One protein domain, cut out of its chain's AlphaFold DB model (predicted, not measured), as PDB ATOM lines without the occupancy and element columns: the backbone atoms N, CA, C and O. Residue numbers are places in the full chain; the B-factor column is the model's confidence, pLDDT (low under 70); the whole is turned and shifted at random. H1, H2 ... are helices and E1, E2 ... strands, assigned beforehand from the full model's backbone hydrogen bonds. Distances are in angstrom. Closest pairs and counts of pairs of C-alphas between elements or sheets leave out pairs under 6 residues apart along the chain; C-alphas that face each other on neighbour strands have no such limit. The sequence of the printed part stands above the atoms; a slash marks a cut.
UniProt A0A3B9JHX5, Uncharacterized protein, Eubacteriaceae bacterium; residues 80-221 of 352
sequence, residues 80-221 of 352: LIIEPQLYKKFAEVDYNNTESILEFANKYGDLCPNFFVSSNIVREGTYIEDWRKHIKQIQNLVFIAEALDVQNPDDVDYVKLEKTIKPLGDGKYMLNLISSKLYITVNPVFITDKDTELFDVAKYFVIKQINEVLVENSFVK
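What this domain is: This is residues 80 to 221 of the 352 residues of an uncharacterized protein of Eubacteriaceae bacterium (UniProt A0A3B9JHX5). Two long helices, H3 and H5, run opposite ways through the domain; the later part of H3 packs on the earlier part of H5, and from there they spread like a loose V. At one end a small sheet of three strands, E1 to E3, has H5 across one face and H4 beside its strands; toward the other end H1 and H2 pack crosswise on H3, with the long loop 109 to 127 beyond. The printed part has 142 residues, with five named helices and four named strands in the order H1 H2 H3 H4 E1 E2 E3 H5 E4. The sheet runs E1, E2, E3, antiparallel, and the class is mixed, helices and strands. The whole is only just compact, close to loose, with a radius of gyration of the C-alphas of 17.3 A and spans of 51 by 35 by 28 A.

How they stand to each other: H1, residues 86 to 91, and H2, residues 98 to 108, are close but not clearly touching, with the C-alphas of Phe 90 and Phe 104 closest at 7.5 A. H3, residues 128 to 148, is the hub, touching four helices. Its residues 135 to 142 touch H1, about perpendicular at 80 degrees, closest at the C-alphas of Ala 91 and Gln 139, 4.6 A. Its residues 128 to 132 touch H2, about perpendicular at 76 degrees, closest at the C-alphas of Thr 98 and Ile 128, 7.4 A. Its residues 144 to 148 touch H4, residues 156 to 164, at a steep tilt of 57 degrees, opposite ways; the C-alphas of Ala 147 and Asp 157 are closest, 5.3 A. E1, residues 165 to 169, E2, residues 172 to 177, and E3, residues 180 to 185, form a meander, each strand the antiparallel neighbour of the one before. In the hairpin E1 and E2, N 166 and O 174 are 2.8 A apart; in the hairpin E2 and E3, N 175 and O 182 are 2.8 A apart, both within hydrogen-bond range. H5, residues 197 to 217, makes two layers with the sheet, a helix on one face: its height over the sheet is 8.2 A, and it runs across the strands, at 75 degrees to E2 on the local plane. H4 is on the opposite face, over none of the strands. H3 and H5 touch at a shallow tilt of 33 degrees, only just short of steep, opposite ways; the C-alphas of Leu 141 and Val 206 are closest, 6.0 A. E4, residues 218 to 221, pairs with no named strand and meets H5 only through their link. In H1 to H5 every O i to N i+4 pair is within hydrogen-bond range.

Where its parts are: H1 begins at C-alpha 86, (66.592, 154.165, 57.156). H3 is 30.0 A long from first to last C-alpha, H5 29.9 A, E3 16.3 A and E2 15.7 A. E4 ends at C-alpha 221, (90.012, 158.298, 53.609).

The domain as a whole: The C-alphas farthest apart, those of Asn 120 and Asp 193, are 51.4 A apart. The printed part has no cut; the links H2 to H3 and E3 to H5 are long. The model's mean pLDDT over the printed part is 75.2, with residues 109 to 126 and 178 to 197 among those under 70.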
ATOM      1  N   LEU A  80      73.790 151.772  58.420       68.50
ATOM      2  CA  LEU A  80      73.942 150.736  57.392       68.50
ATOM      3  C   LEU A  80      73.789 149.307  57.922       68.50
ATOM      4  O   LEU A  80      73.510 148.391  57.150       68.50
ATOM      5  N   ILE A  81      74.036 149.106  59.217       67.50
ATOM      6  CA  ILE A  81      73.976 147.799  59.878       67.50
ATOM      7  C   ILE A  81      72.770 147.724  60.814       67.50
ATOM      8  O   ILE A  81      72.115 146.686  60.891       67.50
ATOM      9  N   ILE A  82      72.514 148.795  61.568       69.19
ATOM     10  CA  ILE A  82      71.553 148.784  62.675       69.19
ATOM     11  C   ILE A  82      70.126 149.001  62.174       69.19
ATOM     12  O   ILE A  82      69.206 148.361  62.671       69.19
ATOM     13  N   GLU A  83      69.947 149.888  61.199       79.12
ATOM     14  CA  GLU A  83      68.650 150.266  60.641       79.12
ATOM     15  C   GLU A  83      68.737 150.211  59.115       79.12
ATOM     16  O   GLU A  83      68.713 151.255  58.461       79.12
ATOM     17  N   PRO A  84      68.879 149.005  58.531       76.88
ATOM     18  CA  PRO A  84      68.868 148.878  57.086       76.88
ATOM     19  C   PRO A  84      67.553 149.462  56.566       76.88
ATOM     20  O   PRO A  84      66.486 149.113  57.072       76.88
ATOM     21  N   GLN A  85      67.640 150.328  55.555       87.31
ATOM     22  CA  GLN A  85      66.503 151.045  54.962       87.31
ATOM     23  C   GLN A  85      65.996 152.235  55.782       87.31
ATOM     24  O   GLN A  85      64.826 152.614  55.703       87.31
ATOM     25  N   LEU A  86      66.887 152.891  56.519       90.38
ATOM     26  CA  LEU A  86      66.592 154.165  57.156       90.38
ATOM     27  C   LEU A  86      66.114 155.216  56.138       90.38
ATOM     28  O   LEU A  86      65.262 156.036  56.468       90.38
ATOM     29  N   TYR A  87      66.586 155.155  54.888       93.69
ATOM     30  CA  TYR A  87      66.091 156.014  53.803       93.69
ATOM     31  C   TYR A  87      64.600 155.808  53.482       93.69
ATOM     32  O   TYR A  87      63.939 156.775  53.118       93.69
ATOM     33  N   LYS A  88      64.043 154.597  53.656       94.12
ATOM     34  CA  LYS A  88      62.599 154.355  53.483       94.12
ATOM     35  C   LYS A  88      61.800 154.992  54.611       94.12
ATOM     36  O   LYS A  88      60.856 155.723  54.350       94.12
ATOM     37  N   LYS A  89      62.259 154.830  55.855       94.06
ATOM     38  CA  LYS A  89      61.673 155.532  57.011       94.06
ATOM     39  C   LYS A  89      61.727 157.048  56.835       94.06
ATOM     40  O   LYS A  89      60.817 157.749  57.249       94.06
ATOM     41  N   PHE A  90      62.795 157.555  56.220       94.81
ATOM     42  CA  PHE A  90      62.912 158.968  55.884       94.81
ATOM     43  C   PHE A  90      61.939 159.393  54.779       94.81
ATOM     44  O   PHE A  90      61.373 160.477  54.856       94.81
ATOM     45  N   ALA A  91      61.710 158.534  53.781       95.62
ATOM     46  CA  ALA A  91      60.703 158.753  52.748       95.62
ATOM     47  C   ALA A  91      59.273 158.781  53.320       95.62
ATOM     48  O   ALA A  91      58.411 159.465  52.784       95.62
ATOM     49  N   GLU A  92      59.006 158.077  54.417       95.88
ATOM     50  CA  GLU A  92      57.693 158.074  55.078       95.88
ATOM     51  C   GLU A  92      57.413 159.345  55.901       95.88
ATOM     52  O   GLU A  92      56.270 159.575  56.291       95.88
ATOM     53  N   VAL A  93      58.427 160.179  56.166       94.88
ATOM     54  CA  VAL A  93      58.255 161.435  56.913       94.88
ATOM     55  C   VAL A  93      57.362 162.394  56.125       94.88
ATOM     56  O   VAL A  93      57.581 162.642  54.937       94.88
ATOM     57  N   ASP A  94      56.377 162.993  56.797       95.06
ATOM     58  CA  ASP A  94      55.561 164.041  56.191       95.06
ATOM     59  C   ASP A  94      56.358 165.349  56.126       95.06
ATOM     60  O   ASP A  94      56.515 166.060  57.119       95.06
ATOM     61  N   TYR A  95      56.854 165.688  54.934       94.00
ATOM     62  CA  TYR A  95      57.635 166.906  54.719       94.00
ATOM     63  C   TYR A  95      56.826 168.197  54.942       94.00
ATOM     64  O   TYR A  95      57.424 169.260  55.093       94.00
ATOM     65  N   ASN A  96      55.492 168.156  54.975       93.50
ATOM     66  CA  ASN A  96      54.686 169.336  55.301       93.50
ATOM     67  C   ASN A  96      54.523 169.526  56.815       93.50
ATOM     68  O   ASN A  96      54.178 170.621  57.261       93.50
ATOM     69  N   ASN A  97      54.813 168.494  57.611       93.94
ATOM     70  CA  ASN A  97      54.673 168.515  59.056       93.94
ATOM     71  C   ASN A  97      56.036 168.665  59.749       93.94
ATOM     72  O   ASN A  97      56.796 167.709  59.902       93.94
ATOM     73  N   THR A  98      56.315 169.870  60.248       87.81
ATOM     74  CA  THR A  98      57.545 170.177  60.992       87.81
ATOM     75  C   THR A  98      57.771 169.245  62.188       87.81
ATOM     76  O   THR A  98      58.910 168.863  62.438       87.81
ATOM     77  N   GLU A  99      56.723 168.842  62.910       86.75
ATOM     78  CA  GLU A  99      56.850 167.949  64.067       86.75
ATOM     79  C   GLU A  99      57.326 166.552  63.653       86.75
ATOM     80  O   GLU A  99      58.232 166.007  64.278       86.75
ATOM     81  N   SER A 100      56.806 166.016  62.542       91.56
ATOM     82  CA  SER A 100      57.243 164.725  61.987       91.56
ATOM     83  C   SER A 100      58.727 164.745  61.601       91.56
ATOM     84  O   SER A 100      59.476 163.811  61.901       91.56
ATOM     85  N   ILE A 101      59.185 165.848  60.997       87.56
ATOM     86  CA  ILE A 101      60.597 166.046  60.646       87.56
ATOM     87  C   ILE A 101      61.463 166.104  61.903       87.56
ATOM     88  O   ILE A 101      62.506 165.452  61.964       87.56
ATOM     89  N   LEU A 102      61.034 166.865  62.913       80.88
ATOM     90  CA  LEU A 102      61.751 166.984  64.181       80.88
ATOM     91  C   LEU A 102      61.792 165.652  64.932       80.88
ATOM     92  O   LEU A 102      62.830 165.325  65.500       80.88
ATOM     93  N   GLU A 103      60.724 164.854  64.915       84.56
ATOM     94  CA  GLU A 103      60.716 163.516  65.511       84.56
ATOM     95  C   GLU A 103      61.765 162.618  64.846       84.56
ATOM     96  O   GLU A 103      62.591 162.009  65.536       84.56
ATOM     97  N   PHE A 104      61.797 162.584  63.510       89.06
ATOM     98  CA  PHE A 104      62.798 161.817  62.772       89.06
ATOM     99  C   PHE A 104      64.219 162.314  63.068       89.06
ATOM    100  O   PHE A 104      65.106 161.517  63.380       89.06
ATOM    101  N   ALA A 105      64.438 163.629  63.009       83.00
ATOM    102  CA  ALA A 105      65.735 164.249  63.254       83.00
ATOM    103  C   ALA A 105      66.216 164.037  64.697       83.00
ATOM    104  O   ALA A 105      67.385 163.742  64.905       83.00
ATOM    105  N   ASN A 106      65.336 164.100  65.694       75.88
ATOM    106  CA  ASN A 106      65.691 163.832  67.090       75.88
ATOM    107  C   ASN A 106      65.978 162.348  67.340       75.88
ATOM    108  O   ASN A 106      66.805 162.005  68.187       75.88
ATOM    109  N   LYS A 107      65.298 161.456  66.612       81.31
ATOM    110  CA  LYS A 107      65.497 160.010  66.726       81.31
ATOM    111  C   LYS A 107      66.785 159.538  66.053       81.31
ATOM    112  O   LYS A 107      67.432 158.628  66.572       81.31
ATOM    113  N   TYR A 108      67.136 160.122  64.905       80.44
ATOM    114  CA  TYR A 108      68.205 159.622  64.031       80.44
ATOM    115  C   TYR A 108      69.357 160.609  63.764       80.44
ATOM    116  O   TYR A 108      70.429 160.168  63.348       80.44
ATOM    117  N   GLY A 109      69.183 161.914  63.987       67.62
ATOM    118  CA  GLY A 109      70.249 162.929  63.901       67.62
ATOM    119  C   GLY A 109      71.087 162.977  65.185       67.62
ATOM    120  O   GLY A 109      70.606 162.603  66.247       67.62
ATOM    121  N   ASP A 110      72.361 163.377  65.218       55.47
ATOM    122  CA  ASP A 110      73.315 163.921  64.237       55.47
ATOM    123  C   ASP A 110      74.472 162.911  64.023       55.47
ATOM    124  O   ASP A 110      75.024 162.411  65.002       55.47
ATOM    125  N   LEU A 111      74.873 162.590  62.784       50.06
ATOM    126  CA  LEU A 111      76.084 161.788  62.527       50.06
ATOM    127  C   LEU A 111      77.271 162.731  62.341       50.06
ATOM    128  O   LEU A 111      77.411 163.348  61.291       50.06
ATOM    129  N   CYS A 112      78.140 162.829  63.348       42.09
ATOM    130  CA  CYS A 112      79.330 163.670  63.268       42.09
ATOM    131  C   CYS A 112      80.341 163.083  62.247       42.09
ATOM    132  O   CYS A 112      80.492 161.856  62.183       42.09
ATOM    133  N   PRO A 113      81.117 163.915  61.511       39.12
ATOM    134  CA  PRO A 113      82.108 163.476  60.511       39.12
ATOM    135  C   PRO A 113      83.182 162.512  61.040       39.12
ATOM    136  O   PRO A 113      83.885 161.860  60.266       39.12
ATOM    137  N   ASN A 114      83.309 162.431  62.366       38.50
ATOM    138  CA  ASN A 114      84.187 161.530  63.094       38.50
ATOM    139  C   ASN A 114      83.382 160.732  64.128       38.50
ATOM    140  O   ASN A 114      83.722 160.827  65.296       38.50
ATOM    141  N   PHE A 115      82.361 159.973  63.706       37.75
ATOM    142  CA  PHE A 115      81.544 159.058  64.524       37.75
ATOM    143  C   PHE A 115      80.219 159.637  65.074       37.75
ATOM    144  O   PHE A 115      80.201 160.605  65.817       37.75
ATOM    145  N   PHE A 116      79.134 158.951  64.695       43.78
ATOM    146  CA  PHE A 116      77.952 158.525  65.456       43.78
ATOM    147  C   PHE A 116      77.123 159.461  66.375       43.78
ATOM    148  O   PHE A 116      77.617 160.383  67.003       43.78
ATOM    149  N   VAL A 117      75.821 159.133  66.458       39.97
ATOM    150  CA  VAL A 117      74.703 159.920  67.021       39.97
ATOM    151  C   VAL A 117      74.969 160.524  68.401       39.97
ATOM    152  O   VAL A 117      75.042 159.799  69.397       39.97
ATOM    153  N   SER A 118      74.971 161.859  68.473       38.44
ATOM    154  CA  SER A 118      74.757 162.598  69.720       38.44
ATOM    155  C   SER A 118      73.287 163.004  69.839       38.44
ATOM    156  O   SER A 118      72.788 163.777  69.026       38.44
ATOM    157  N   SER A 119      72.597 162.517  70.870       36.06
ATOM    158  CA  SER A 119      71.271 163.013  71.243       36.06
ATOM    159  C   SER A 119      71.382 164.479  71.682       36.06
ATOM    160  O   SER A 119      72.127 164.742  72.630       36.06
ATOM    161  N   ASN A 120      70.621 165.377  71.045       37.06
ATOM    162  CA  ASN A 120      70.228 166.724  71.514       37.06
ATOM    163  C   ASN A 120      70.769 167.965  70.788       37.06
ATOM    164  O   ASN A 120      70.748 169.028  71.403       37.06
ATOM    165  N   ILE A 121      71.198 167.925  69.523       41.66
ATOM    166  CA  ILE A 121      71.460 169.185  68.800       41.66
ATOM    167  C   ILE A 121      71.083 169.040  67.320       41.66
ATOM    168  O   ILE A 121      71.816 168.430  66.546       41.66
ATOM    169  N   VAL A 122      69.964 169.651  66.910       39.50
ATOM    170  CA  VAL A 122      69.843 170.181  65.543       39.50
ATOM    171  C   VAL A 122      70.894 171.281  65.472       39.50
ATOM    172  O   VAL A 122      70.714 172.344  66.064       39.50
ATOM    173  N   ARG A 123      72.060 170.994  64.884       40.31
ATOM    174  CA  ARG A 123      73.097 172.020  64.734       40.31
ATOM    175  C   ARG A 123      72.541 173.139  63.862       40.31
ATOM    176  O   ARG A 123      71.864 172.864  62.870       40.31
ATOM    177  N   GLU A 124      72.865 174.383  64.207       38.44
ATOM    178  CA  GLU A 124      72.811 175.487  63.249       38.44
ATOM    179  C   GLU A 124      73.488 175.027  61.951       38.44
ATOM    180  O   GLU A 124      74.673 174.689  61.946       38.44
ATOM    181  N   GLY A 125      72.720 174.936  60.863       46.31
ATOM    182  CA  GLY A 125      73.275 174.652  59.542       46.31
ATOM    183  C   GLY A 125      72.364 173.908  58.572       46.31
ATOM    184  O   GLY A 125      72.524 174.104  57.376       46.31
ATOM    185  N   THR A 126      71.411 173.086  59.030       58.12
ATOM    186  CA  THR A 126      70.397 172.502  58.123       58.12
ATOM    187  C   THR A 126      69.039 173.084  58.449       58.12
ATOM    188  O   THR A 126      68.452 172.788  59.491       58.12
ATOM    189  N   TYR A 127      68.547 173.949  57.570       76.25
ATOM    190  CA  TYR A 127      67.248 174.570  57.754       76.25
ATOM    191  C   TYR A 127      66.157 173.509  57.593       76.25
ATOM    192  O   TYR A 127      66.317 172.544  56.844       76.25
ATOM    193  N   ILE A 128      65.020 173.678  58.274       82.31
ATOM    194  CA  ILE A 128      63.875 172.768  58.112       82.31
ATOM    195  C   ILE A 128      63.481 172.632  56.633       82.31
ATOM    196  O   ILE A 128      63.120 171.552  56.183       82.31
ATOM    197  N   GLU A 129      63.645 173.702  55.852       83.44
ATOM    198  CA  GLU A 129      63.394 173.702  54.412       83.44
ATOM    199  C   GLU A 129      64.346 172.785  53.631       83.44
ATOM    200  O   GLU A 129      63.919 172.130  52.678       83.44
ATOM    201  N   ASP A 130      65.604 172.657  54.060       84.12
ATOM    202  CA  ASP A 130      66.546 171.705  53.464       84.12
ATOM    203  C   ASP A 130      66.102 170.269  53.744       84.12
ATOM    204  O   ASP A 130      66.112 169.420  52.850       84.12
ATOM    205  N   TRP A 131      65.635 169.997  54.966       87.88
ATOM    206  CA  TRP A 131      65.050 168.702  55.306       87.88
ATOM    207  C   TRP A 131      63.829 168.405  54.447       87.88
ATOM    208  O   TRP A 131      63.766 167.335  53.848       87.88
ATOM    209  N   ARG A 132      62.900 169.356  54.303       90.44
ATOM    210  CA  ARG A 132      61.733 169.190  53.425       90.44
ATOM    211  C   ARG A 132      62.145 168.867  51.996       90.44
ATOM    212  O   ARG A 132      61.601 167.938  51.400       90.44
ATOM    213  N   LYS A 133      63.133 169.592  51.461       90.62
ATOM    214  CA  LYS A 133      63.696 169.344  50.131       90.62
ATOM    215  C   LYS A 133      64.237 167.918  50.021       90.62
ATOM    216  O   LYS A 133      63.885 167.220  49.073       90.62
ATOM    217  N   HIS A 134      65.041 167.466  50.981       92.00
ATOM    218  CA  HIS A 134      65.636 166.132  50.939       92.00
ATOM    219  C   HIS A 134      64.637 164.998  51.185       92.00
ATOM    220  O   HIS A 134      64.768 163.966  50.534       92.00
ATOM    221  N   ILE A 135      63.640 165.174  52.060       93.50
ATOM    222  CA  ILE A 135      62.562 164.192  52.275       93.50
ATOM    223  C   ILE A 135      61.809 163.989  50.966       93.50
ATOM    224  O   ILE A 135      61.711 162.876  50.464       93.50
ATOM    225  N   LYS A 136      61.369 165.090  50.361       92.31
ATOM    226  CA  LYS A 136      60.675 165.124  49.074       92.31
ATOM    227  C   LYS A 136      61.504 164.497  47.951       92.31
ATOM    228  O   LYS A 136      60.984 163.764  47.112       92.31
ATOM    229  N   GLN A 137      62.803 164.776  47.922       92.31
ATOM    230  CA  GLN A 137      63.724 164.188  46.953       92.31
ATOM    231  C   GLN A 137      63.860 162.676  47.168       92.31
ATOM    232  O   GLN A 137      63.672 161.926  46.216       92.31
ATOM    233  N   ILE A 138      64.096 162.215  48.399       94.62
ATOM    234  CA  ILE A 138      64.181 160.783  48.711       94.62
ATOM    235  C   ILE A 138      62.851 160.075  48.429       94.62
ATOM    236  O   ILE A 138      62.886 159.017  47.819       94.62
ATOM    237  N   GLN A 139      61.694 160.657  48.754       94.12
ATOM    238  CA  GLN A 139      60.376 160.114  48.392       94.12
ATOM    239  C   GLN A 139      60.270 159.821  46.894       94.12
ATOM    240  O   GLN A 139      59.917 158.712  46.496       94.12
ATOM    241  N   ASN A 140      60.638 160.795  46.059       89.31
ATOM    242  CA  ASN A 140      60.637 160.622  44.610       89.31
ATOM    243  C   ASN A 140      61.631 159.544  44.158       89.31
ATOM    244  O   ASN A 140      61.321 158.756  43.270       89.31
ATOM    245  N   LEU A 141      62.821 159.496  44.761       92.12
ATOM    246  CA  LEU A 141      63.837 158.511  44.403       92.12
ATOM    247  C   LEU A 141      63.459 157.090  44.829       92.12
ATOM    248  O   LEU A 141      63.725 156.163  44.074       92.12
ATOM    249  N   VAL A 142      62.828 156.915  45.992       92.38
ATOM    250  CA  VAL A 142      62.306 155.619  46.455       92.38
ATOM    251  C   VAL A 142      61.197 155.144  45.531       92.38
ATOM    252  O   VAL A 142      61.258 154.012  45.075       92.38
ATOM    253  N   PHE A 143      60.257 156.024  45.177       89.62
ATOM    254  CA  PHE A 143      59.208 155.705  44.212       89.62
ATOM    255  C   PHE A 143      59.789 155.209  42.876       89.62
ATOM    256  O   PHE A 143      59.379 154.168  42.368       89.62
ATOM    257  N   ILE A 144      60.783 155.916  42.326       87.56
ATOM    258  CA  ILE A 144      61.443 155.495  41.082       87.56
ATOM    259  C   ILE A 144      62.187 154.173  41.285       87.56
ATOM    260  O   ILE A 144      62.073 153.286  40.450       87.56
ATOM    261  N   ALA A 145      62.935 154.022  42.379       88.88
ATOM    262  CA  ALA A 145      63.684 152.806  42.684       88.88
ATOM    263  C   ALA A 145      62.781 151.571  42.804       88.88
ATOM    264  O   ALA A 145      63.145 150.504  42.320       88.88
ATOM    265  N   GLU A 146      61.607 151.718  43.415       87.75
ATOM    266  CA  GLU A 146      60.625 150.642  43.539       87.75
ATOM    267  C   GLU A 146      59.999 150.306  42.183       87.75
ATOM    268  O   GLU A 146      59.915 149.132  41.837       87.75
ATOM    269  N   ALA A 147      59.678 151.307  41.356       84.94
ATOM    270  CA  ALA A 147      59.208 151.074  39.990       84.94
ATOM    271  C   ALA A 147      60.271 150.399  39.095       84.94
ATOM    272  O   ALA A 147      59.928 149.613  38.215       84.94
ATOM    273  N   LEU A 148      61.564 150.665  39.326       82.50
ATOM    274  CA  LEU A 148      62.675 150.012  38.617       82.50
ATOM    275  C   LEU A 148      62.814 148.515  38.948       82.50
ATOM    276  O   LEU A 148      63.405 147.781  38.156       82.50
ATOM    277  N   ASP A 149      62.314 148.065  40.102       82.12
ATOM    278  CA  ASP A 149      62.347 146.653  40.512       82.12
ATOM    279  C   ASP A 149      61.222 145.821  39.877       82.12
ATOM    280  O   ASP A 149      61.235 144.586  39.947       82.12
ATOM    281  N   VAL A 150      60.257 146.478  39.237       79.75
ATOM    282  CA  VAL A 150      59.109 145.829  38.620       79.75
ATOM    283  C   VAL A 150      59.496 145.244  37.264       79.75
ATOM    284  O   VAL A 150      59.880 145.953  36.338       79.75
ATOM    285  N   GLN A 151      59.388 143.920  37.141       67.06
ATOM    286  CA  GLN A 151      59.744 143.191  35.917       67.06
ATOM    287  C   GLN A 151      58.622 143.172  34.866       67.06
ATOM    288  O   GLN A 151      58.877 142.806  33.722       67.06
ATOM    289  N   ASN A 152      57.388 143.529  35.247       71.88
ATOM    290  CA  ASN A 152      56.219 143.479  34.371       71.88
ATOM    291  C   ASN A 152      55.810 144.892  33.899       71.88
ATOM    292  O   ASN A 152      55.427 145.706  34.738       71.88
ATOM    293  N   PRO A 153      55.823 145.179  32.584       66.94
ATOM    294  CA  PRO A 153      55.350 146.452  32.031       66.94
ATOM    295  C   PRO A 153      53.876 146.770  32.331       66.94
ATOM    296  O   PRO A 153      53.496 147.936  32.377       66.94
ATOM    297  N   ASP A 154      53.040 145.754  32.565       71.25
ATOM    298  CA  ASP A 154      51.614 145.950  32.869       71.25
ATOM    299  C   ASP A 154      51.348 146.297  34.342       71.25
ATOM    300  O   ASP A 154      50.204 146.518  34.748       71.25
ATOM    301  N   ASP A 155      52.389 146.320  35.173       77.12
ATOM    302  CA  ASP A 155      52.249 146.683  36.572       77.12
ATOM    303  C   ASP A 155      51.870 148.165  36.716       77.12
ATOM    304  O   ASP A 155      52.345 149.055  36.003       77.12
ATOM    305  N   VAL A 156      51.019 148.440  37.700       75.19
ATOM    306  CA  VAL A 156      50.538 149.781  38.028       75.19
ATOM    307  C   VAL A 156      51.702 150.747  38.256       75.19
ATOM    308  O   VAL A 156      51.600 151.922  37.893       75.19
ATOM    309  N   ASP A 157      52.807 150.276  38.829       73.31
ATOM    310  CA  ASP A 157      53.959 151.126  39.114       73.31
ATOM    311  C   ASP A 157      54.795 151.445  37.866       73.31
ATOM    312  O   ASP A 157      55.303 152.565  37.756       73.31
ATOM    313  N   TYR A 158      54.822 150.561  36.861       72.19
ATOM    314  CA  TYR A 158      55.411 150.864  35.552       72.19
ATOM    315  C   TYR A 158      54.614 151.955  34.826       72.19
ATOM    316  O   TYR A 158      55.171 152.964  34.392       72.19
ATOM    317  N   VAL A 159      53.284 151.822  34.790       75.00
ATOM    318  CA  VAL A 159      52.394 152.818  34.167       75.00
ATOM    319  C   VAL A 159      52.513 154.182  34.854       75.00
ATOM    320  O   VAL A 159      52.421 155.233  34.208       75.00
ATOM    321  N   LYS A 160      52.711 154.210  36.180       77.50
ATOM    322  CA  LYS A 160      53.003 155.465  36.887       77.50
ATOM    323  C   LYS A 160      54.362 156.031  36.476       77.50
ATOM    324  O   LYS A 160      54.433 157.232  36.226       77.50
ATOM    325  N   LEU A 161      55.404 155.202  36.373       76.81
ATOM    326  CA  LEU A 161      56.739 155.637  35.956       76.81
ATOM    327  C   LEU A 161      56.729 156.241  34.545       76.81
ATOM    328  O   LEU A 161      57.286 157.317  34.342       76.81
ATOM    329  N   GLU A 162      56.032 155.619  33.596       75.94
ATOM    330  CA  GLU A 162      55.876 156.126  32.226       75.94
ATOM    331  C   GLU A 162      55.163 157.492  32.198       75.94
ATOM    332  O   GLU A 162      55.563 158.425  31.501       75.94
ATOM    333  N   LYS A 163      54.133 157.678  33.034       78.31
ATOM    334  CA  LYS A 163      53.469 158.987  33.189       78.31
ATOM    335  C   LYS A 163      54.376 160.030  33.838       78.31
ATOM    336  O   LYS A 163      54.214 161.231  33.573       78.31
ATOM    337  N   THR A 164      55.288 159.584  34.698       78.44
ATOM    338  CA  THR A 164      56.280 160.420  35.363       78.44
ATOM    339  C   THR A 164      57.379 160.839  34.394       78.44
ATOM    340  O   THR A 164      57.723 162.012  34.398       78.44
ATOM    341  N   ILE A 165      57.909 159.973  33.535       78.12
ATOM    342  CA  ILE A 165      59.040 160.310  32.660       78.12
ATOM    343  C   ILE A 165      58.558 160.473  31.218       78.12
ATOM    344  O   ILE A 165      58.261 159.506  30.529       78.12
ATOM    345  N   LYS A 166      58.517 161.717  30.737       77.50
ATOM    346  CA  LYS A 166      58.085 162.045  29.374       77.50
ATOM    347  C   LYS A 166      59.276 162.430  28.496       77.50
ATOM    348  O   LYS A 166      59.979 163.380  28.853       77.50
ATOM    349  N   PRO A 167      59.496 161.772  27.348       75.00
ATOM    350  CA  PRO A 167      60.502 162.218  26.393       75.00
ATOM    351  C   PRO A 167      60.094 163.569  25.791       75.00
ATOM    352  O   PRO A 167      58.920 163.817  25.511       75.00
ATOM    353  N   LEU A 168      61.073 164.453  25.601       76.62
ATOM    354  CA  LEU A 168      60.904 165.758  24.953       76.62
ATOM    355  C   LEU A 168      61.585 165.835  23.574       76.62
ATOM    356  O   LEU A 168      61.440 166.848  22.896       76.62
ATOM    357  N   GLY A 169      62.318 164.791  23.166       72.94
ATOM    358  CA  GLY A 169      63.191 164.788  21.983       72.94
ATOM    359  C   GLY A 169      64.645 165.154  22.313       72.94
ATOM    360  O   GLY A 169      64.936 165.640  23.404       72.94
ATOM    361  N   ASP A 170      65.576 164.888  21.391       74.94
ATOM    362  CA  ASP A 170      67.009 165.235  21.495       74.94
ATOM    363  C   ASP A 170      67.713 164.755  22.784       74.94
ATOM    364  O   ASP A 170      68.542 165.463  23.360       74.94
ATOM    365  N   GLY A 171      67.344 163.574  23.296       68.94
ATOM    366  CA  GLY A 171      67.881 163.046  24.560       68.94
ATOM    367  C   GLY A 171      67.423 163.811  25.813       68.94
ATOM    368  O   GLY A 171      67.995 163.643  26.895       68.94
ATOM    369  N   LYS A 172      66.403 164.670  25.699       69.31
ATOM    370  CA  LYS A 172      65.798 165.391  26.824       69.31
ATOM    371  C   LYS A 172      64.570 164.657  27.337       69.31
ATOM    372  O   LYS A 172      63.714 164.221  26.569       69.31
ATOM    373  N   TYR A 173      64.453 164.613  28.656       75.94
ATOM    374  CA  TYR A 173      63.354 163.984  29.374       75.94
ATOM    375  C   TYR A 173      62.809 164.945  30.431       75.94
ATOM    376  O   TYR A 173      63.555 165.687  31.074       75.94
ATOM    377  N   MET A 174      61.495 164.928  30.617       74.38
ATOM    378  CA  MET A 174      60.806 165.621  31.694       74.38
ATOM    379  C   MET A 174      60.339 164.599  32.720       74.38
ATOM    380  O   MET A 174      59.552 163.717  32.397       74.38
ATOM    381  N   LEU A 175      60.766 164.761  33.965       74.31
ATOM    382  CA  LEU A 175      60.263 164.001  35.097       74.31
ATOM    383  C   LEU A 175      59.188 164.823  35.805       74.31
ATOM    384  O   LEU A 175      59.464 165.847  36.430       74.31
ATOM    385  N   ASN A 176      57.951 164.368  35.692       72.56
ATOM    386  CA  ASN A 176      56.784 164.857  36.396       72.56
ATOM    387  C   ASN A 176      56.670 164.116  37.731       72.56
ATOM    388  O   ASN A 176      55.922 163.147  37.877       72.56
ATOM    389  N   LEU A 177      57.498 164.541  38.679       72.81
ATOM    390  CA  LEU A 177      57.517 164.005  40.034       72.81
ATOM    391  C   LEU A 177      56.316 164.539  40.818       72.81
ATOM    392  O   LEU A 177      55.680 165.501  40.386       72.81
ATOM    393  N   ILE A 178      56.052 163.972  42.001       61.06
ATOM    394  CA  ILE A 178      54.883 164.254  42.869       61.06
ATOM    395  C   ILE A 178      54.647 165.760  43.106       61.06
ATOM    396  O   ILE A 178      53.577 166.198  43.512       61.06
ATOM    397  N   SER A 179      55.660 166.585  42.862       55.28
ATOM    398  CA  SER A 179      55.756 167.903  43.461       55.28
ATOM    399  C   SER A 179      56.699 168.876  42.741       55.28
ATOM    400  O   SER A 179      57.034 169.929  43.291       55.28
ATOM    401  N   SER A 180      57.196 168.496  41.560       62.12
ATOM    402  CA  SER A 180      58.093 169.311  40.732       62.12
ATOM    403  C   SER A 180      58.229 168.709  39.336       62.12
ATOM    404  O   SER A 180      58.307 167.489  39.197       62.12
ATOM    405  N   LYS A 181      58.341 169.568  38.319       69.31
ATOM    406  CA  LYS A 181      58.808 169.171  36.987       69.31
ATOM    407  C   LYS A 181      60.316 169.349  36.932       69.31
ATOM    408  O   LYS A 181      60.800 170.468  37.086       69.31
ATOM    409  N   LEU A 182      61.042 168.259  36.723       69.12
ATOM    410  CA  LEU A 182      62.481 168.299  36.511       69.12
ATOM    411  C   LEU A 182      62.785 167.993  35.049       69.12
ATOM    412  O   LEU A 182      62.239 167.054  34.480       69.12
ATOM    413  N   TYR A 183      63.676 168.774  34.455       68.88
ATOM    414  CA  TYR A 183      64.149 168.551  33.097       68.88
ATOM    415  C   TYR A 183      65.555 167.973  33.160       68.88
ATOM    416  O   TYR A 183      66.440 168.543  33.798       68.88
ATOM    417  N   ILE A 184      65.759 166.836  32.506       67.38
ATOM    418  CA  ILE A 184      67.047 166.154  32.452       67.38
ATOM    419  C   ILE A 184      67.451 166.045  30.995       67.38
ATOM    420  O   ILE A 184      66.668 165.635  30.144       67.38
ATOM    421  N   THR A 185      68.692 166.419  30.713       64.38
ATOM    422  CA  THR A 185      69.338 166.076  29.449       64.38
ATOM    423  C   THR A 185      70.216 164.868  29.721       64.38
ATOM    424  O   THR A 185      71.127 164.951  30.547       64.38
ATOM    425  N   VAL A 186      69.903 163.741  29.086       62.88
ATOM    426  CA  VAL A 186      70.724 162.533  29.150       62.88
ATOM    427  C   VAL A 186      71.594 162.526  27.906       62.88
ATOM    428  O   VAL A 186      71.106 162.739  26.798       62.88
ATOM    429  N   ASN A 187      72.901 162.344  28.087       59.91
ATOM    430  CA  ASN A 187      73.795 162.254  26.942       59.91
ATOM    431  C   ASN A 187      73.453 160.962  26.168       59.91
ATOM    432  O   ASN A 187      73.537 159.883  26.761       59.91
ATOM    433  N   PRO A 188      73.077 161.052  24.878       53.75
ATOM    434  CA  PRO A 188      72.611 159.908  24.094       53.75
ATOM    435  C   PRO A 188      73.649 158.787  23.964       53.75
ATOM    436  O   PRO A 188      73.275 157.655  23.691       53.75
ATOM    437  N   VAL A 189      74.934 159.052  24.235       55.31
ATOM    438  CA  VAL A 189      75.991 158.023  24.262       55.31
ATOM    439  C   VAL A 189      75.704 156.900  25.275       55.31
ATOM    440  O   VAL A 189      76.214 155.795  25.118       55.31
ATOM    441  N   PHE A 190      74.884 157.151  26.300       54.78
ATOM    442  CA  PHE A 190      74.551 156.163  27.335       54.78
ATOM    443  C   PHE A 190      73.261 155.375  27.073       54.78
ATOM    444  O   PHE A 190      72.898 154.540  27.895       54.78
ATOM    445  N   ILE A 191      72.569 155.630  25.962       56.97
ATOM    446  CA  ILE A 191      71.271 155.031  25.654       56.97
ATOM    447  C   ILE A 191      71.434 154.159  24.410       56.97
ATOM    448  O   ILE A 191      71.748 154.666  23.336       56.97
ATOM    449  N   THR A 192      71.267 152.844  24.562       52.94
ATOM    450  CA  THR A 192      71.599 151.879  23.500       52.94
ATOM    451  C   THR A 192      70.389 151.292  22.770       52.94
ATOM    452  O   THR A 192      70.583 150.797  21.667       52.94
ATOM    453  N   ASP A 193      69.162 151.415  23.300       57.56
ATOM    454  CA  ASP A 193      67.927 150.946  22.647       57.56
ATOM    455  C   ASP A 193      66.667 151.693  23.146       57.56
ATOM    456  O   ASP A 193      66.609 152.150  24.287       57.56
ATOM    457  N   LYS A 194      65.635 151.807  22.293       60.03
ATOM    458  CA  LYS A 194      64.409 152.601  22.559       60.03
ATOM    459  C   LYS A 194      63.541 152.089  23.716       60.03
ATOM    460  O   LYS A 194      62.869 152.891  24.352       60.03
ATOM    461  N   ASP A 195      63.552 150.787  24.004       54.06
ATOM    462  CA  ASP A 195      62.756 150.205  25.102       54.06
ATOM    463  C   ASP A 195      63.542 150.149  26.431       54.06
ATOM    464  O   ASP A 195      62.955 150.113  27.515       54.06
ATOM    465  N   THR A 196      64.878 150.217  26.378       58.59
ATOM    466  CA  THR A 196      65.762 150.381  27.548       58.59
ATOM    467  C   THR A 196      65.922 151.843  27.973       58.59
ATOM    468  O   THR A 196      66.323 152.105  29.109       58.59
ATOM    469  N   GLU A 197      65.513 152.798  27.125       69.06
ATOM    470  CA  GLU A 197      65.562 154.243  27.385       69.06
ATOM    471  C   GLU A 197      64.963 154.629  28.736       69.06
ATOM    472  O   GLU A 197      65.610 155.323  29.516       69.06
ATOM    473  N   LEU A 198      63.751 154.168  29.053       75.69
ATOM    474  CA  LEU A 198      63.039 154.633  30.244       75.69
ATOM    475  C   LEU A 198      63.734 154.205  31.544       75.69
ATOM    476  O   LEU A 198      63.955 155.030  32.435       75.69
ATOM    477  N   PHE A 199      64.091 152.922  31.648       80.25
ATOM    478  CA  PHE A 199      64.751 152.367  32.831       80.25
ATOM    479  C   PHE A 199      66.157 152.935  33.001       80.25
ATOM    480  O   PHE A 199      66.551 153.255  34.123       80.25
ATOM    481  N   ASP A 200      66.906 153.094  31.912       81.50
ATOM    482  CA  ASP A 200      68.262 153.634  31.973       81.50
ATOM    483  C   ASP A 200      68.254 155.129  32.301       81.50
ATOM    484  O   ASP A 200      69.055 155.578  33.125       81.50
ATOM    485  N   VAL A 201      67.294 155.895  31.774       81.69
ATOM    486  CA  VAL A 201      67.073 157.303  32.146       81.69
ATOM    487  C   VAL A 201      66.682 157.423  33.620       81.69
ATOM    488  O   VAL A 201      67.225 158.271  34.333       81.69
ATOM    489  N   ALA A 202      65.780 156.569  34.104       84.50
ATOM    490  CA  ALA A 202      65.364 156.540  35.504       84.50
ATOM    491  C   ALA A 202      66.531 156.181  36.440       84.50
ATOM    492  O   ALA A 202      66.783 156.899  37.412       84.50
ATOM    493  N   LYS A 203      67.301 155.132  36.121       85.56
ATOM    494  CA  LYS A 203      68.523 154.764  36.856       85.56
ATOM    495  C   LYS A 203      69.525 155.909  36.848       85.56
ATOM    496  O   LYS A 203      70.000 156.301  37.909       85.56
ATOM    497  N   TYR A 204      69.810 156.481  35.680       85.31
ATOM    498  CA  TYR A 204      70.724 157.612  35.546       85.31
ATOM    499  C   TYR A 204      70.293 158.789  36.422       85.31
ATOM    500  O   TYR A 204      71.122 159.370  37.122       85.31
ATOM    501  N   PHE A 205      69.001 159.116  36.437       86.25
ATOM    502  CA  PHE A 205      68.476 160.168  37.297       86.25
ATOM    503  C   PHE A 205      68.716 159.870  38.778       86.25
ATOM    504  O   PHE A 205      69.266 160.719  39.484       86.25
ATOM    505  N   VAL A 206      68.358 158.667  39.238       90.19
ATOM    506  CA  VAL A 206      68.558 158.258  40.634       90.19
ATOM    507  C   VAL A 206      70.033 158.363  41.021       90.19
ATOM    508  O   VAL A 206      70.370 158.976  42.033       90.19
ATOM    509  N   ILE A 207      70.923 157.857  40.168       89.81
ATOM    510  CA  ILE A 207      72.376 157.903  40.359       89.81
ATOM    511  C   ILE A 207      72.880 159.335  40.434       89.81
ATOM    512  O   ILE A 207      73.661 159.667  41.321       89.81
ATOM    513  N   LYS A 208      72.444 160.190  39.507       89.81
ATOM    514  CA  LYS A 208      72.858 161.589  39.456       89.81
ATOM    515  C   LYS A 208      72.501 162.305  40.758       89.81
ATOM    516  O   LYS A 208      73.365 162.945  41.344       89.81
ATOM    517  N   GLN A 209      71.264 162.153  41.231       92.19
ATOM    518  CA  GLN A 209      70.801 162.783  42.471       92.19
ATOM    519  C   GLN A 209      71.547 162.267  43.706       92.19
ATOM    520  O   GLN A 209      71.930 163.051  44.571       92.19
ATOM    521  N   ILE A 210      71.798 160.957  43.772       92.75
ATOM    522  CA  ILE A 210      72.621 160.359  44.828       92.75
ATOM    523  C   ILE A 210      74.037 160.935  44.802       92.75
ATOM    524  O   ILE A 210      74.544 161.365  45.837       92.75
ATOM    525  N   ASN A 211      74.671 160.968  43.631       90.88
ATOM    526  CA  ASN A 211      76.044 161.434  43.487       90.88
ATOM    527  C   ASN A 211      76.190 162.913  43.846       90.88
ATOM    528  O   ASN A 211      77.163 163.254  44.508       90.88
ATOM    529  N   GLU A 212      75.238 163.770  43.468       91.44
ATOM    530  CA  GLU A 212      75.227 165.186  43.864       91.44
ATOM    531  C   GLU A 212      75.322 165.327  45.394       91.44
ATOM    532  O   GLU A 212      76.225 165.992  45.902       91.44
ATOM    533  N   VAL A 213      74.480 164.605  46.143       90.88
ATOM    534  CA  VAL A 213      74.504 164.652  47.614       90.88
ATOM    535  C   VAL A 213      75.776 164.025  48.186       90.88
ATOM    536  O   VAL A 213      76.371 164.578  49.116       90.88
ATOM    537  N   LEU A 214      76.215 162.879  47.655       88.62
ATOM    538  CA  LEU A 214      77.398 162.185  48.161       88.62
ATOM    539  C   LEU A 214      78.688 162.964  47.895       88.62
ATOM    540  O   LEU A 214      79.535 163.005  48.779       88.62
ATOM    541  N   VAL A 215      78.861 163.609  46.743       89.50
ATOM    542  CA  VAL A 215      80.072 164.400  46.446       89.50
ATOM    543  C   VAL A 215      80.241 165.540  47.451       89.50
ATOM    544  O   VAL A 215      81.339 165.763  47.961       89.50
ATOM    545  N   GLU A 216      79.154 166.220  47.803       87.19
ATOM    546  CA  GLU A 216      79.180 167.312  48.778       87.19
ATOM    547  C   GLU A 216      79.374 166.800  50.216       87.19
ATOM    548  O   GLU A 216      80.105 167.392  51.023       87.19
ATOM    549  N   ASN A 217      78.758 165.660  50.540       83.12
ATOM    550  CA  ASN A 217      78.602 165.180  51.911       83.12
ATOM    551  C   ASN A 217      79.393 163.904  52.229       83.12
ATOM    552  O   ASN A 217      79.158 163.266  53.254       83.12
ATOM    553  N   SER A 218      80.367 163.540  51.402       82.25
ATOM    554  CA  SER A 218      81.285 162.435  51.668       82.25
ATOM    555  C   SER A 218      82.730 162.826  51.381       82.25
ATOM    556  O   SER A 218      83.020 163.875  50.807       82.25
ATOM    557  N   PHE A 219      83.660 162.018  51.866       82.50
ATOM    558  CA  PHE A 219      85.061 162.096  51.486       82.50
ATOM    559  C   PHE A 219      85.685 160.711  51.567       82.50
ATOM    560  O   PHE A 219      85.234 159.828  52.296       82.50
ATOM    561  N   VAL A 220      86.759 160.523  50.817       78.38
ATOM    562  CA  VAL A 220      87.541 159.296  50.853       78.38
ATOM    563  C   VAL A 220      88.654 159.446  51.887       78.38
ATOM    564  O   VAL A 220      89.385 160.433  51.874       78.38
ATOM    565  N   LYS A 221      88.818 158.452  52.765       74.50
ATOM    566  CA  LYS A 221      90.012 158.298  53.609       74.50
ATOM    567  C   LYS A 221      90.759 157.032  53.233       74.50
ATOM    568  O   LYS A 221      90.156 155.994  52.979       74.50
TER     569      LYS A 221